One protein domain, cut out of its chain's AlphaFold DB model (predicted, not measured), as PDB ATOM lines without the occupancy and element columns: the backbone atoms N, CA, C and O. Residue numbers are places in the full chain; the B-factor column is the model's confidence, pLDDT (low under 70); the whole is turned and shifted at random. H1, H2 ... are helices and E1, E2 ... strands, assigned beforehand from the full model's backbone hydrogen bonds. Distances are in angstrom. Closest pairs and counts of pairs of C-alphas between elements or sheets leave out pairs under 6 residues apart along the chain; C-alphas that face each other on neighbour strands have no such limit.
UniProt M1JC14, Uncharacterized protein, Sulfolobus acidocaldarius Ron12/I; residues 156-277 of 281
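Overview. This is residues 156 to 277 of the 281 residues of an uncharacterized protein of Sulfolobus acidocaldarius Ron12/I (UniProt M1JC14). One twisted sheet of seven strands has three helices over one face, and its other face is bare. The long H2 crosses over the sheet, H3 runs beside it the opposite way, and the short H1 covers the part near E2 and E3. The printed part has 122 residues, with seven named strands and three named helices in the order E1 E2 E3 E4 H1 H2 E5 E6 E7 H3; the sheet's order is E1 E2 E3 E4 E7 E6 E5, antiparallel throughout. The class is mixed, and the whole is compact, with a radius of gyration of the C-alphas of 14.2 A and spans of 41 by 35 by 22 A.

Along the chain. E1, residues 158 to 162, begins at C-alpha 158 (154.522, 207.282, 126.628). E2 is residues 165 to 171, E3 176 to 182 and E4 185 to 192, the last 20.4 A long. H1 is residues 194 to 202, 12.7 A, and H2 is residues 205 to 223, 27.2 A, beginning at (146.813, 201.775, 131.079). E5 is residues 236 to 241, E6 244 to 248 and E7 252 to 256. H3, residues 261 to 277, is 25.5 A long and ends at (136.228, 191.564, 128.808).

Arrangement. E1 to E4 form a meander, each strand the antiparallel neighbour of the one before, and E5 to E7 form another. N 160 and O 167 are 2.9 A apart between E1 and E2, N 168 and O 179 2.9 A between E2 and E3, and N 178 and O 190 2.9 A between E3 and E4. E4, of the first meander, and E7, of the second, are antiparallel neighbours, with N 253 and O 189 within hydrogen-bond range at 2.8 A. N 254 and O 247 of E7 and E6 are 2.8 A apart, as are N 239 and O 246 of E5 and E6. H1, H2 and H3 are on the same face, two layers of helices and sheet, at heights over the sheet of 9.0, 8.7 and 10.1 A. H2 runs across the strands, at 88 degrees to E3 on the local plane. H2 and H3 touch, closest at the C-alphas of Glu 217 and Val 268, 7.0 A, at a shallow tilt of 17 degrees, opposite ways. H1 and H3 are apart. Every O i to N i+4 pair is within hydrogen-bond range in H2, 4 of 5 in H1 and 11 of 13 in H3.

Size, cuts and confidence. The farthest C-alphas, of Leu 156 and Ser 228, are 41.5 A apart. The printed part has no cut. The link from H2 to E5, residues 224 to 235, is long; the others are tight. The mean pLDDT of the printed part is 93.5, and no printed residue is under 70.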
ATOM      1  N   LEU A 156     158.165 210.623 128.399       95.12
ATOM      2  CA  LEU A 156     157.631 210.982 127.089       95.12
ATOM      3  C   LEU A 156     158.594 210.570 125.954       95.12
ATOM      4  O   LEU A 156     159.803 210.757 126.090       95.12
ATOM      5  N   PRO A 157     158.084 210.065 124.812       96.06
ATOM      6  CA  PRO A 157     156.689 209.691 124.591       96.06
ATOM      7  C   PRO A 157     156.309 208.470 125.439       96.06
ATOM      8  O   PRO A 157     157.094 207.534 125.584       96.06
ATOM      9  N   ARG A 158     155.086 208.463 125.970       96.69
ATOM     10  CA  ARG A 158     154.522 207.282 126.628       96.69
ATOM     11  C   ARG A 158     153.824 206.439 125.572       96.69
ATOM     12  O   ARG A 158     152.950 206.942 124.866       96.69
ATOM     13  N   VAL A 159     154.199 205.170 125.474       97.12
ATOM     14  CA  VAL A 159     153.573 204.198 124.576       97.12
ATOM     15  C   VAL A 159     153.173 202.992 125.407       97.12
ATOM     16  O   VAL A 159     154.023 202.400 126.062       97.12
ATOM     17  N   GLU A 160     151.889 202.658 125.387       94.88
ATOM     18  CA  GLU A 160     151.313 201.571 126.180       94.88
ATOM     19  C   GLU A 160     150.511 200.650 125.270       94.88
ATOM     20  O   GLU A 160     149.618 201.109 124.555       94.88
ATOM     21  N   ASP A 161     150.807 199.357 125.322       93.56
ATOM     22  CA  ASP A 161     150.060 198.317 124.624       93.56
ATOM     23  C   ASP A 161     149.238 197.520 125.646       93.56
ATOM     24  O   ASP A 161     149.752 197.067 126.670       93.56
ATOM     25  N   PHE A 162     147.944 197.345 125.378       90.75
ATOM     26  CA  PHE A 162     147.040 196.607 126.252       90.75
ATOM     27  C   PHE A 162     145.994 195.830 125.445       90.75
ATOM     28  O   PHE A 162     144.990 196.380 124.986       90.75
ATOM     29  N   LYS A 163     146.218 194.517 125.296       89.69
ATOM     30  CA  LYS A 163     145.394 193.617 124.469       89.69
ATOM     31  C   LYS A 163     145.211 194.202 123.057       89.69
ATOM     32  O   LYS A 163     146.184 194.329 122.323       89.69
ATOM     33  N   ASN A 164     143.985 194.573 122.690       93.50
ATOM     34  CA  ASN A 164     143.641 195.122 121.375       93.50
ATOM     35  C   ASN A 164     143.868 196.640 121.261       93.50
ATOM     36  O   ASN A 164     143.657 197.211 120.189       93.50
ATOM     37  N   PHE A 165     144.253 197.296 122.355       96.31
ATOM     38  CA  PHE A 165     144.437 198.737 122.432       96.31
ATOM     39  C   PHE A 165     145.912 199.110 122.454       96.31
ATOM     40  O   PHE A 165     146.736 198.421 123.052       96.31
ATOM     41  N   ARG A 166     146.217 200.260 121.861       97.19
ATOM     42  CA  ARG A 166     147.504 200.930 122.028       97.19
ATOM     43  C   ARG A 166     147.281 202.411 122.249       97.19
ATOM     44  O   ARG A 166     146.502 203.028 121.525       97.19
ATOM     45  N   ILE A 167     147.972 202.981 123.227       97.81
ATOM     46  CA  ILE A 167     147.909 204.403 123.548       97.81
ATOM     47  C   ILE A 167     149.277 205.027 123.331       97.81
ATOM     48  O   ILE A 167     150.296 204.486 123.755       97.81
ATOM     49  N   ILE A 168     149.292 206.185 122.680       98.19
ATOM     50  CA  ILE A 168     150.493 206.990 122.485       98.19
ATOM     51  C   ILE A 168     150.208 208.377 123.040       98.19
ATOM     52  O   ILE A 168     149.295 209.052 122.566       98.19
ATOM     53  N   ILE A 169     150.993 208.810 124.023       98.12
ATOM     54  CA  ILE A 169     150.970 210.177 124.541       98.12
ATOM     55  C   ILE A 169     152.305 210.834 124.232       98.12
ATOM     56  O   ILE A 169     153.373 210.309 124.550       98.12
ATOM     57  N   ASN A 170     152.236 212.015 123.638       96.62
ATOM     58  CA  ASN A 170     153.399 212.840 123.372       96.62
ATOM     59  C   ASN A 170     153.097 214.309 123.679       96.62
ATOM     60  O   ASN A 170     151.965 214.678 123.996       96.62
ATOM     61  N   VAL A 171     154.111 215.163 123.589       95.75
ATOM     62  CA  VAL A 171     153.972 216.596 123.819       95.75
ATOM     63  C   VAL A 171     154.800 217.405 122.831       95.75
ATOM     64  O   VAL A 171     155.934 217.067 122.498       95.75
ATOM     65  N   SER A 172     154.213 218.502 122.376       92.31
ATOM     66  CA  SER A 172     154.852 219.538 121.572       92.31
ATOM     67  C   SER A 172     154.846 220.864 122.334       92.31
ATOM     68  O   SER A 172     154.223 220.984 123.392       92.31
ATOM     69  N   LYS A 173     155.500 221.879 121.765       88.62
ATOM     70  CA  LYS A 173     155.523 223.243 122.313       88.62
ATOM     71  C   LYS A 173     154.131 223.842 122.543       88.62
ATOM     72  O   LYS A 173     153.961 224.638 123.450       88.62
ATOM     73  N   GLU A 174     153.142 223.466 121.736       85.38
ATOM     74  CA  GLU A 174     151.813 224.087 121.784       85.38
ATOM     75  C   GLU A 174     150.798 223.274 122.596       85.38
ATOM     76  O   GLU A 174     149.890 223.830 123.214       85.38
ATOM     77  N   TYR A 175     150.912 221.946 122.562       91.50
ATOM     78  CA  TYR A 175     149.956 221.032 123.183       91.50
ATOM     79  C   TYR A 175     150.530 219.622 123.339       91.50
ATOM     80  O   TYR A 175     151.474 219.218 122.652       91.50
ATOM     81  N   GLY A 176     149.914 218.850 124.230       95.38
ATOM     82  CA  GLY A 176     150.017 217.399 124.277       95.38
ATOM     83  C   GLY A 176     149.196 216.728 123.186       95.38
ATOM     84  O   GLY A 176     148.206 217.278 122.708       95.38
ATOM     85  N   THR A 177     149.575 215.519 122.801       97.50
ATOM     86  CA  THR A 177     148.807 214.688 121.874       97.50
ATOM     87  C   THR A 177     148.577 213.330 122.503       97.50
ATOM     88  O   THR A 177     149.516 212.738 123.028       97.50
ATOM     89  N   VAL A 178     147.343 212.840 122.434       98.12
ATOM     90  CA  VAL A 178     146.997 211.460 122.768       98.12
ATOM     91  C   VAL A 178     146.386 210.784 121.550       98.12
ATOM     92  O   VAL A 178     145.556 211.375 120.864       98.12
ATOM     93  N   ILE A 179     146.812 209.558 121.271       98.19
ATOM     94  CA  ILE A 179     146.303 208.724 120.184       98.19
ATOM     95  C   ILE A 179     145.891 207.386 120.785       98.19
ATOM     96  O   ILE A 179     146.682 206.764 121.494       98.19
ATOM     97  N   LEU A 180     144.675 206.943 120.477       98.06
ATOM     98  CA  LEU A 180     144.179 205.608 120.785       98.06
ATOM     99  C   LEU A 180     144.046 204.810 119.491       98.06
ATOM    100  O   LEU A 180     143.345 205.211 118.555       98.06
ATOM    101  N   LEU A 181     144.692 203.651 119.471       97.50
ATOM    102  CA  LEU A 181     144.526 202.649 118.438       97.50
ATOM    103  C   LEU A 181     143.712 201.474 118.975       97.50
ATOM    104  O   LEU A 181     143.865 201.081 120.132       97.50
ATOM    105  N   PHE A 182     142.895 200.887 118.107       96.19
ATOM    106  CA  PHE A 182     142.157 199.657 118.362       96.19
ATOM    107  C   PHE A 182     142.344 198.698 117.182       96.19
ATOM    108  O   PHE A 182     142.073 199.055 116.033       96.19
ATOM    109  N   ASN A 183     142.846 197.491 117.454       94.06
ATOM    110  CA  ASN A 183     143.240 196.501 116.441       94.06
ATOM    111  C   ASN A 183     144.170 197.086 115.361       94.06
ATOM    112  O   ASN A 183     143.983 196.856 114.168       94.06
ATOM    113  N   GLY A 184     145.138 197.907 115.778       93.44
ATOM    114  CA  GLY A 184     146.116 198.541 114.886       93.44
ATOM    115  C   GLY A 184     145.618 199.767 114.109       93.44
ATOM    116  O   GLY A 184     146.433 200.435 113.480       93.44
ATOM    117  N   ASN A 185     144.331 200.118 114.183       94.38
ATOM    118  CA  ASN A 185     143.781 201.305 113.523       94.38
ATOM    119  C   ASN A 185     143.676 202.474 114.503       94.38
ATOM    120  O   ASN A 185     143.202 202.285 115.621       94.38
ATOM    121  N   ILE A 186     144.064 203.681 114.084       96.12
ATOM    122  CA  ILE A 186     143.826 204.901 114.867       96.12
ATOM    123  C   ILE A 186     142.323 205.163 114.887       96.12
ATOM    124  O   ILE A 186     141.737 205.449 113.846       96.12
ATOM    125  N   ILE A 187     141.717 205.078 116.069       96.94
ATOM    126  CA  ILE A 187     140.287 205.353 116.237       96.94
ATOM    127  C   ILE A 187     140.032 206.726 116.843       96.94
ATOM    128  O   ILE A 187     138.983 207.305 116.582       96.94
ATOM    129  N   TYR A 188     140.985 207.260 117.608       98.12
ATOM    130  CA  TYR A 188     140.859 208.550 118.278       98.12
ATOM    131  C   TYR A 188     142.214 209.244 118.393       98.12
ATOM    132  O   TYR A 188     143.229 208.614 118.689       98.12
ATOM    133  N   SER A 189     142.219 210.553 118.175       97.94
ATOM    134  CA  SER A 189     143.364 211.433 118.373       97.94
ATOM    135  C   SER A 189     142.887 212.734 119.001       97.94
ATOM    136  O   SER A 189     141.861 213.273 118.599       97.94
ATOM    137  N   SER A 190     143.636 213.265 119.965       97.81
ATOM    138  CA  SER A 190     143.278 214.512 120.635       97.81
ATOM    139  C   SER A 190     144.482 215.375 120.990       97.81
ATOM    140  O   SER A 190     145.523 214.880 121.429       97.81
ATOM    141  N   LYS A 191     144.318 216.687 120.807       97.06
ATOM    142  CA  LYS A 191     145.185 217.746 121.320       97.06
ATOM    143  C   LYS A 191     144.742 218.093 122.736       97.06
ATOM    144  O   LYS A 191     143.663 218.640 122.952       97.06
ATOM    145  N   ILE A 192     145.601 217.820 123.703       95.44
ATOM    146  CA  ILE A 192     145.319 217.990 125.127       95.44
ATOM    147  C   ILE A 192     146.266 219.017 125.745       95.44
ATOM    148  O   ILE A 192     147.389 219.213 125.283       95.44
ATOM    149  N   ASN A 193     145.828 219.710 126.793       93.50
ATOM    150  CA  ASN A 193     146.704 220.639 127.506       93.50
ATOM    151  C   ASN A 193     147.725 219.878 128.382       93.50
ATOM    152  O   ASN A 193     147.608 218.672 128.607       93.50
ATOM    153  N   TYR A 194     148.729 220.585 128.898       94.56
ATOM    154  CA  TYR A 194     149.799 219.991 129.711       94.56
ATOM    155  C   TYR A 194     149.312 219.419 131.048       94.56
ATOM    156  O   TYR A 194     149.879 218.440 131.539       94.56
ATOM    157  N   SER A 195     148.247 219.980 131.624       94.69
ATOM    158  CA  SER A 195     147.575 219.407 132.797       94.69
ATOM    159  C   SER A 195     147.058 217.999 132.515       94.69
ATOM    160  O   SER A 195     147.379 217.061 133.241       94.69
ATOM    161  N   THR A 196     146.333 217.832 131.407       96.31
ATOM    162  CA  THR A 196     145.793 216.544 130.970       96.31
ATOM    163  C   THR A 196     146.914 215.562 130.645       96.31
ATOM    164  O   THR A 196     146.830 214.414 131.061       96.31
ATOM    165  N   VAL A 197     148.005 216.001 129.998       97.00
ATOM    166  CA  VAL A 197     149.193 215.144 129.800       97.00
ATOM    167  C   VAL A 197     149.744 214.674 131.143       97.00
ATOM    168  O   VAL A 197     149.945 213.481 131.330       97.00
ATOM    169  N   SER A 198     149.955 215.591 132.095       95.50
ATOM    170  CA  SER A 198     150.476 215.252 133.429       95.50
ATOM    171  C   SER A 198     149.595 214.224 134.127       95.50
ATOM    172  O   SER A 198     150.105 213.273 134.703       95.50
ATOM    173  N   HIS A 199     148.277 214.416 134.066       96.19
ATOM    174  CA  HIS A 199     147.308 213.490 134.632       96.19
ATOM    175  C   HIS A 199     147.391 212.118 133.953       96.19
ATOM    176  O   HIS A 199     147.573 211.111 134.632       96.19
ATOM    177  N   TYR A 200     147.357 212.076 132.620       97.06
ATOM    178  CA  TYR A 200     147.417 210.832 131.854       97.06
ATOM    179  C   TYR A 200     148.729 210.072 132.032       97.06
ATOM    180  O   TYR A 200     148.715 208.848 132.003       97.06
ATOM    181  N   LEU A 201     149.857 210.751 132.252       96.00
ATOM    182  CA  LEU A 201     151.134 210.100 132.561       96.00
ATOM    183  C   LEU A 201     151.119 209.349 133.904       96.00
ATOM    184  O   LEU A 201     151.954 208.471 134.103       96.00
ATOM    185  N   LEU A 202     150.182 209.666 134.803       94.50
ATOM    186  CA  LEU A 202     150.053 209.046 136.126       94.50
ATOM    187  C   LEU A 202     148.981 207.948 136.189       94.50
ATOM    188  O   LEU A 202     148.940 207.207 137.166       94.50
ATOM    189  N   LEU A 203     148.128 207.837 135.168       95.94
ATOM    190  CA  LEU A 203     147.091 206.809 135.096       95.94
ATOM    191  C   LEU A 203     147.667 205.440 134.723       95.94
ATOM    192  O   LEU A 203     148.609 205.328 133.925       95.94
ATOM    193  N   SER A 204     147.043 204.380 135.234       93.75
ATOM    194  CA  SER A 204     147.256 203.030 134.713       93.75
ATOM    195  C   SER A 204     146.768 202.925 133.256       93.75
ATOM    196  O   SER A 204     145.881 203.681 132.845       93.75
ATOM    197  N   PRO A 205     147.288 201.975 132.451       92.31
ATOM    198  CA  PRO A 205     146.813 201.775 131.079       92.31
ATOM    199  C   PRO A 205     145.297 201.564 130.991       92.31
ATOM    200  O   PRO A 205     144.657 202.054 130.067       92.31
ATOM    201  N   ARG A 206     144.707 200.891 131.986       90.94
ATOM    202  CA  ARG A 206     143.260 200.682 132.081       90.94
ATOM    203  C   ARG A 206     142.493 201.994 132.203       90.94
ATOM    204  O   ARG A 206     141.622 202.258 131.379       90.94
ATOM    205  N   GLU A 207     142.806 202.781 133.229       93.94
ATOM    206  CA  GLU A 207     142.127 204.055 133.501       93.94
ATOM    207  C   GLU A 207     142.258 204.990 132.299       93.94
ATOM    208  O   GLU A 207     141.300 205.648 131.912       93.94
ATOM    209  N   LEU A 208     143.422 204.977 131.646       95.44
ATOM    210  CA  LEU A 208     143.663 205.768 130.452       95.44
ATOM    211  C   LEU A 208     142.783 205.331 129.268       95.44
ATOM    212  O   LEU A 208     142.224 206.184 128.586       95.44
ATOM    213  N   ILE A 209     142.609 204.027 129.023       95.69
ATOM    214  CA  ILE A 209     141.677 203.543 127.987       95.69
ATOM    215  C   ILE A 209     140.236 203.946 128.327       95.69
ATOM    216  O   ILE A 209     139.507 204.395 127.441       95.69
ATOM    217  N   GLU A 210     139.821 203.801 129.587       94.12
ATOM    218  CA  GLU A 210     138.474 204.164 130.045       94.12
ATOM    219  C   GLU A 210     138.195 205.670 129.857       94.12
ATOM    220  O   GLU A 210     137.163 206.027 129.285       94.12
ATOM    221  N   GLU A 211     139.134 206.543 130.232       95.62
ATOM    222  CA  GLU A 211     139.082 208.002 130.015       95.62
ATOM    223  C   GLU A 211     138.977 208.372 128.524       95.62
ATOM    224  O   GLU A 211     138.172 209.220 128.117       95.62
ATOM    225  N   LEU A 212     139.766 207.713 127.670       96.44
ATOM    226  CA  LEU A 212     139.751 207.984 126.232       96.44
ATOM    227  C   LEU A 212     138.443 207.516 125.590       96.44
ATOM    228  O   LEU A 212     137.872 208.246 124.783       96.44
ATOM    229  N   VAL A 213     137.909 206.354 125.977       95.00
ATOM    230  CA  VAL A 213     136.598 205.894 125.490       95.00
ATOM    231  C   VAL A 213     135.457 206.769 126.008       95.00
ATOM    232  O   VAL A 213     134.523 207.044 125.254       95.00
ATOM    233  N   PHE A 214     135.545 207.289 127.232       95.25
ATOM    234  CA  PHE A 214     134.597 208.292 127.722       95.25
ATOM    235  C   PHE A 214     134.627 209.578 126.875       95.25
ATOM    236  O   PHE A 214     133.578 210.140 126.555       95.25
ATOM    237  N   SER A 215     135.810 210.009 126.431       95.62
ATOM    238  CA  SER A 215     135.951 211.153 125.512       95.62
ATOM    239  C   SER A 215     135.323 210.869 124.139       95.62
ATOM    240  O   SER A 215     134.583 211.700 123.607       95.62
ATOM    241  N   ILE A 216     135.524 209.658 123.599       96.12
ATOM    242  CA  ILE A 216     134.871 209.192 122.362       96.12
ATOM    243  C   ILE A 216     133.342 209.259 122.490       96.12
ATOM    244  O   ILE A 216     132.667 209.787 121.606       96.12
ATOM    245  N   GLU A 217     132.784 208.762 123.594       95.31
ATOM    246  CA  GLU A 217     131.347 208.853 123.877       95.31
ATOM    247  C   GLU A 217     130.861 210.298 123.947       95.31
ATOM    248  O   GLU A 217     129.799 210.616 123.411       95.31
ATOM    249  N   GLY A 218     131.643 211.182 124.569       94.50
ATOM    250  CA  GLY A 218     131.386 212.617 124.595       94.50
ATOM    251  C   GLY A 218     131.214 213.197 123.191       94.50
ATOM    252  O   GLY A 218     130.198 213.839 122.917       94.50
ATOM    253  N   LEU A 219     132.151 212.919 122.278       94.56
ATOM    254  CA  LEU A 219     132.078 213.375 120.885       94.56
ATOM    255  C   LEU A 219     130.879 212.806 120.130       94.56
ATOM    256  O   LEU A 219     130.192 213.548 119.427       94.56
ATOM    257  N   VAL A 220     130.599 211.512 120.286       94.62
ATOM    258  CA  VAL A 220     129.443 210.867 119.647       94.62
ATOM    259  C   VAL A 220     128.134 211.472 120.156       94.62
ATOM    260  O   VAL A 220     127.252 211.797 119.362       94.62
ATOM    261  N   ASN A 221     128.026 211.715 121.463       93.62
ATOM    262  CA  ASN A 221     126.864 212.364 122.064       93.62
ATOM    263  C   ASN A 221     126.702 213.817 121.600       93.62
ATOM    264  O   ASN A 221     125.576 214.283 121.421       93.62
ATOM    265  N   LEU A 222     127.803 214.552 121.412       92.94
ATOM    266  CA  LEU A 222     127.766 215.894 120.830       92.94
ATOM    267  C   LEU A 222     127.299 215.847 119.374       92.94
ATOM    268  O   LEU A 222     126.454 216.658 118.994       92.94
ATOM    269  N   LEU A 223     127.791 214.892 118.580       93.06
ATOM    270  CA  LEU A 223     127.357 214.722 117.195       93.06
ATOM    271  C   LEU A 223     125.869 214.364 117.118       93.06
ATOM    272  O   LEU A 223     125.163 214.901 116.274       93.06
ATOM    273  N   GLY A 224     125.361 213.548 118.044       91.19
ATOM    274  CA  GLY A 224     123.932 213.233 118.147       91.19
ATOM    275  C   GLY A 224     123.028 214.447 118.420       91.19
ATOM    276  O   GLY A 224     121.816 214.354 118.248       91.19
ATOM    277  N   LYS A 225     123.595 215.594 118.827       91.56
ATOM    278  CA  LYS A 225     122.878 216.876 118.972       91.56
ATOM    279  C   LYS A 225     122.933 217.744 117.710       91.56
ATOM    280  O   LYS A 225     122.276 218.786 117.674       91.56
ATOM    281  N   ALA A 226     123.736 217.373 116.713       87.94
ATOM    282  CA  ALA A 226     123.796 218.075 115.438       87.94
ATOM    283  C   ALA A 226     122.483 217.897 114.652       87.94
ATOM    284  O   ALA A 226     121.762 216.916 114.823       87.94
ATOM    285  N   LYS A 227     122.159 218.874 113.796       77.56
ATOM    286  CA  LYS A 227     121.002 218.797 112.883       77.56
ATOM    287  C   LYS A 227     121.346 217.952 111.640       77.56
ATOM    288  O   LYS A 227     122.394 217.312 111.607       77.56
ATOM    289  N   SER A 228     120.476 217.959 110.624       70.62
ATOM    290  CA  SER A 228     120.577 217.154 109.386       70.62
ATOM    291  C   SER A 228     121.956 217.139 108.733       70.62
ATOM    292  O   SER A 228     122.354 216.125 108.172       70.62
ATOM    293  N   ASP A 229     122.696 218.240 108.835       82.94
ATOM    294  CA  ASP A 229     123.959 218.418 108.124       82.94
ATOM    295  C   ASP A 229     125.152 217.815 108.884       82.94
ATOM    296  O   ASP A 229     126.293 217.998 108.476       82.94
ATOM    297  N   LEU A 230     124.902 217.122 110.007       92.19
ATOM    298  CA  LEU A 230     125.918 216.531 110.892       92.19
ATOM    299  C   LEU A 230     126.928 217.552 111.434       92.19
ATOM    300  O   LEU A 230     128.017 217.198 111.880       92.19
ATOM    301  N   VAL A 231     126.544 218.826 111.448       94.00
ATOM    302  CA  VAL A 231     127.329 219.930 111.993       94.00
ATOM    303  C   VAL A 231     126.600 220.521 113.193       94.00
ATOM    304  O   VAL A 231     125.432 220.911 113.118       94.00
ATOM    305  N   LEU A 232     127.323 220.633 114.302       94.56
ATOM    306  CA  LEU A 232     126.985 221.489 115.428       94.56
ATOM    307  C   LEU A 232     128.030 222.618 115.471       94.56
ATOM    308  O   LEU A 232     129.139 222.399 115.977       94.56
ATOM    309  N   PRO A 233     127.724 223.805 114.906       94.00
ATOM    310  CA  PRO A 233     128.734 224.821 114.636       94.00
ATOM    311  C   PRO A 233     129.509 225.249 115.885       94.00
ATOM    312  O   PRO A 233     128.908 225.586 116.907       94.00
ATOM    313  N   GLY A 234     130.838 225.251 115.785       93.12
ATOM    314  CA  GLY A 234     131.757 225.587 116.874       93.12
ATOM    315  C   GLY A 234     132.003 224.456 117.877       93.12
ATOM    316  O   GLY A 234     132.736 224.660 118.846       93.12
ATOM    317  N   VAL A 235     131.401 223.278 117.677       95.12
ATOM    318  CA  VAL A 235     131.492 222.150 118.614       95.12
ATOM    319  C   VAL A 235     131.967 220.880 117.923       95.12
ATOM    320  O   VAL A 235     133.006 220.344 118.300       95.12
ATOM    321  N   VAL A 236     131.214 220.389 116.935       96.25
ATOM    322  CA  VAL A 236     131.489 219.093 116.304       96.25
ATOM    323  C   VAL A 236     130.966 219.026 114.867       96.25
ATOM    324  O   VAL A 236     129.982 219.677 114.521       96.25
ATOM    325  N   GLU A 237     131.628 218.237 114.030       96.25
ATOM    326  CA  GLU A 237     131.244 217.932 112.650       96.25
ATOM    327  C   GLU A 237     131.444 216.439 112.385       96.25
ATOM    328  O   GLU A 237     132.471 215.873 112.761       96.25
ATOM    329  N   GLY A 238     130.468 215.811 111.736       95.44
ATOM    330  CA  GLY A 238     130.545 214.444 111.240       95.44
ATOM    331  C   GLY A 238     130.667 214.420 109.719       95.44
ATOM    332  O   GLY A 238     129.953 215.138 109.022       95.44
ATOM    333  N   LYS A 239     131.546 213.570 109.186       93.75
ATOM    334  CA  LYS A 239     131.698 213.371 107.743       93.75
ATOM    335  C   LYS A 239     132.007 211.917 107.419       93.75
ATOM    336  O   LYS A 239     132.924 211.331 107.988       93.75
ATOM    337  N   LEU A 240     131.292 211.361 106.446       90.75
ATOM    338  CA  LEU A 240     131.624 210.061 105.872       90.75
ATOM    339  C   LEU A 240     132.663 210.237 104.759       90.75
ATOM    340  O   LEU A 240     132.425 210.959 103.789       90.75
ATOM    341  N   ASN A 241     133.803 209.567 104.893       88.25
ATOM    342  CA  ASN A 241     134.842 209.501 103.874       88.25
ATOM    343  C   ASN A 241     135.080 208.027 103.525       88.25
ATOM    344  O   ASN A 241     135.754 207.314 104.265       88.25
ATOM    345  N   GLN A 242     134.537 207.579 102.388       86.19
ATOM    346  CA  GLN A 242     134.565 206.169 101.974       86.19
ATOM    347  C   GLN A 242     133.937 205.260 103.051       86.19
ATOM    348  O   GLN A 242     132.766 205.433 103.368       86.19
ATOM    349  N   ASP A 243     134.709 204.327 103.615       87.06
ATOM    350  CA  ASP A 243     134.288 203.380 104.656       87.06
ATOM    351  C   ASP A 243     134.686 203.825 106.082       87.06
ATOM    352  O   ASP A 243     134.683 203.017 107.012       87.06
ATOM    353  N   VAL A 244     135.073 205.096 106.257       92.44
ATOM    354  CA  VAL A 244     135.435 205.668 107.560       92.44
ATOM    355  C   VAL A 244     134.542 206.859 107.871       92.44
ATOM    356  O   VAL A 244     134.524 207.865 107.152       92.44
ATOM    357  N   PHE A 245     133.834 206.773 108.990       94.81
ATOM    358  CA  PHE A 245     133.078 207.885 109.536       94.81
ATOM    359  C   PHE A 245     133.970 208.703 110.471       94.81
ATOM    360  O   PHE A 245     134.488 208.193 111.469       94.81
ATOM    361  N   GLN A 246     134.166 209.976 110.136       96.12
ATOM    362  CA  GLN A 246     134.988 210.899 110.906       96.12
ATOM    363  C   GLN A 246     134.116 211.836 111.736       96.12
ATOM    364  O   GLN A 246     133.161 212.409 111.219       96.12
ATOM    365  N   ILE A 247     134.477 212.025 113.004       96.56
ATOM    366  CA  ILE A 247     133.869 213.019 113.899       96.56
ATOM    367  C   ILE A 247     134.975 213.946 114.373       96.56
ATOM    368  O   ILE A 247     135.980 213.477 114.897       96.56
ATOM    369  N   ARG A 248     134.813 215.253 114.193       96.62
ATOM    370  CA  ARG A 248     135.842 216.243 114.521       96.62
ATOM    371  C   ARG A 248     135.314 217.296 115.472       96.62
ATOM    372  O   ARG A 248     134.256 217.864 115.227       96.62
ATOM    373  N   SER A 249     136.085 217.579 116.512       95.81
ATOM    374  CA  SER A 249     136.058 218.826 117.273       95.81
ATOM    375  C   SER A 249     137.359 219.589 116.998       95.81
ATOM    376  O   SER A 249     138.205 219.157 116.214       95.81
ATOM    377  N   VAL A 250     137.551 220.759 117.610       94.81
ATOM    378  CA  VAL A 250     138.786 221.541 117.391       94.81
ATOM    379  C   VAL A 250     140.033 220.803 117.843       94.81
ATOM    380  O   VAL A 250     141.092 220.927 117.227       94.81
ATOM    381  N   ASN A 251     139.898 220.056 118.931       95.06
ATOM    382  CA  ASN A 251     141.013 219.372 119.550       95.06
ATOM    383  C   ASN A 251     140.992 217.879 119.271       95.06
ATOM    384  O   ASN A 251     142.039 217.257 119.386       95.06
ATOM    385  N   GLU A 252     139.851 217.306 118.904       96.88
ATOM    386  CA  GLU A 252     139.688 215.863 118.835       96.88
ATOM    387  C   GLU A 252     139.242 215.412 117.450       96.88
ATOM    388  O   GLU A 252     138.460 216.072 116.768       96.88
ATOM    389  N   GLU A 253     139.708 214.236 117.061       97.25
ATOM    390  CA  GLU A 253     139.297 213.554 115.850       97.25
ATOM    391  C   GLU A 253     139.045 212.084 116.167       97.25
ATOM    392  O   GLU A 253     139.908 211.374 116.686       97.25
ATOM    393  N   LEU A 254     137.847 211.633 115.824       97.19
ATOM    394  CA  LEU A 254     137.448 210.242 115.808       97.19
ATOM    395  C   LEU A 254     137.444 209.759 114.362       97.19
ATOM    396  O   LEU A 254     136.895 210.432 113.490       97.19
ATOM    397  N   SER A 255     138.027 208.594 114.104       96.38
ATOM    398  CA  SER A 255     137.988 207.933 112.797       96.38
ATOM    399  C   SER A 255     137.520 206.500 112.993       96.38
ATOM    400  O   SER A 255     138.286 205.629 113.397       96.38
ATOM    401  N   LEU A 256     136.233 206.263 112.757       94.44
ATOM    402  CA  LEU A 256     135.609 204.968 112.996       94.44
ATOM    403  C   LEU A 256     135.453 204.192 111.687       94.44
ATOM    404  O   LEU A 256     134.943 204.760 110.721       94.44
ATOM    405  N   PRO A 257     135.812 202.896 111.644       92.31
ATOM    406  CA  PRO A 257     135.616 202.044 110.473       92.31
ATOM    407  C   PRO A 257     134.146 201.600 110.370       92.31
ATOM    408  O   PRO A 257     133.819 200.425 110.538       92.31
ATOM    409  N   VAL A 258     133.252 202.568 110.175       92.69
ATOM    410  CA  VAL A 258     131.801 202.394 110.054       92.69
ATOM    411  C   VAL A 258     131.287 203.188 108.860       92.69
ATOM    412  O   VAL A 258     131.882 204.198 108.473       92.69
ATOM    413  N   LYS A 259     130.176 202.736 108.278       89.81
ATOM    414  CA  LYS A 259     129.665 203.264 107.003       89.81
ATOM    415  C   LYS A 259     128.545 204.282 107.162       89.81
ATOM    416  O   LYS A 259     128.152 204.912 106.182       89.81
ATOM    417  N   SER A 260     128.028 204.460 108.372       87.44
ATOM    418  CA  SER A 260     126.949 205.405 108.642       87.44
ATOM    419  C   SER A 260     126.960 205.907 110.086       87.44
ATOM    420  O   SER A 260     127.657 205.367 110.948       87.44
ATOM    421  N   VAL A 261     126.170 206.951 110.351       86.50
ATOM    422  CA  VAL A 261     126.005 207.537 111.692       86.50
ATOM    423  C   VAL A 261     125.340 206.539 112.644       86.50
ATOM    424  O   VAL A 261     125.698 206.473 113.817       86.50
ATOM    425  N   GLU A 262     124.401 205.729 112.154       87.88
ATOM    426  CA  GLU A 262     123.673 204.742 112.958       87.88
ATOM    427  C   GLU A 262     124.603 203.646 113.507       87.88
ATOM    428  O   GLU A 262     124.400 203.141 114.613       87.88
ATOM    429  N   GLU A 263     125.657 203.304 112.764       92.56
ATOM    430  CA  GLU A 263     126.648 202.300 113.160       92.56
ATOM    431  C   GLU A 263     127.629 202.800 114.237       92.56
ATOM    432  O   GLU A 263     128.208 201.988 114.967       92.56
ATOM    433  N   VAL A 264     127.788 204.122 114.391       92.19
ATOM    434  CA  VAL A 264     128.715 204.745 115.356       92.19
ATOM    435  C   VAL A 264     128.424 204.278 116.783       92.19
ATOM    436  O   VAL A 264     129.327 203.828 117.491       92.19
ATOM    437  N   SER A 265     127.158 204.323 117.202       90.06
ATOM    438  CA  SER A 265     126.746 203.923 118.555       90.06
ATOM    439  C   SER A 265     127.063 202.454 118.844       90.06
ATOM    440  O   SER A 265     127.546 202.120 119.928       90.06
ATOM    441  N   ASN A 266     126.854 201.572 117.862       93.25
ATOM    442  CA  ASN A 266     127.172 200.148 117.987       93.25
ATOM    443  C   ASN A 266     128.682 199.919 118.126       93.25
ATOM    444  O   ASN A 266     129.114 199.080 118.921       93.25
ATOM    445  N   PHE A 267     129.492 200.685 117.392       94.25
ATOM    446  CA  PHE A 267     130.947 200.618 117.499       94.25
ATOM    447  C   PHE A 267     131.434 201.023 118.896       94.25
ATOM    448  O   PHE A 267     132.237 200.314 119.501       94.25
ATOM    449  N   VAL A 268     130.902 202.111 119.455       93.25
ATOM    450  CA  VAL A 268     131.262 202.562 120.810       93.25
ATOM    451  C   VAL A 268     130.853 201.539 121.877       93.25
ATOM    452  O   VAL A 268     131.646 201.213 122.761       93.25
ATOM    453  N   GLN A 269     129.665 200.937 121.758       92.25
ATOM    454  CA  GLN A 269     129.254 199.842 122.646       92.25
ATOM    455  C   GLN A 269     130.184 198.625 122.549       92.25
ATOM    456  O   GLN A 269     130.452 197.967 123.557       92.25
ATOM    457  N   LYS A 270     130.698 198.318 121.352       93.06
ATOM    458  CA  LYS A 270     131.705 197.267 121.169       93.06
ATOM    459  C   LYS A 270     132.999 197.610 121.911       93.06
ATOM    460  O   LYS A 270     133.485 196.756 122.644       93.06
ATOM    461  N   LEU A 271     133.508 198.843 121.806       93.31
ATOM    462  CA  LEU A 271     134.697 199.280 122.558       93.31
ATOM    463  C   LEU A 271     134.517 199.099 124.075       93.31
ATOM    464  O   LEU A 271     135.393 198.547 124.737       93.31
ATOM    465  N   ARG A 272     133.354 199.484 124.619       91.12
ATOM    466  CA  ARG A 272     133.000 199.281 126.039       91.12
ATOM    467  C   ARG A 272     133.050 197.811 126.462       91.12
ATOM    468  O   ARG A 272     133.574 197.494 127.528       91.12
ATOM    469  N   LYS A 273     132.510 196.907 125.639       91.19
ATOM    470  CA  LYS A 273     132.542 195.460 125.910       91.19
ATOM    471  C   LYS A 273     133.965 194.908 125.868       91.19
ATOM    472  O   LYS A 273     134.325 194.109 126.726       91.19
ATOM    473  N   GLU A 274     134.769 195.355 124.907       90.31
ATOM    474  CA  GLU A 274     136.174 194.956 124.787       90.31
ATOM    475  C   GLU A 274     136.983 195.370 126.011       90.31
ATOM    476  O   GLU A 274     137.725 194.544 126.530       90.31
ATOM    477  N   ILE A 275     136.784 196.590 126.526       86.75
ATOM    478  CA  ILE A 275     137.330 197.033 127.819       86.75
ATOM    479  C   ILE A 275     136.917 196.035 128.905       86.75
ATOM    480  O   ILE A 275     137.769 195.369 129.478       86.75
ATOM    481  N   PHE A 276     135.618 195.843 129.145       83.19
ATOM    482  CA  PHE A 276     135.138 194.982 130.232       83.19
ATOM    483  C   PHE A 276     135.697 193.543 130.182       83.19
ATOM    484  O   PHE A 276     136.179 193.017 131.190       83.19
ATOM    485  N   ASN A 277     135.696 192.918 129.003       83.19
ATOM    486  CA  ASN A 277     136.228 191.564 128.808       83.19
ATOM    487  C   ASN A 277     137.751 191.517 128.986       83.19
ATOM    488  O   ASN A 277     138.303 190.559 129.529       83.19
TER     489      ASN A 277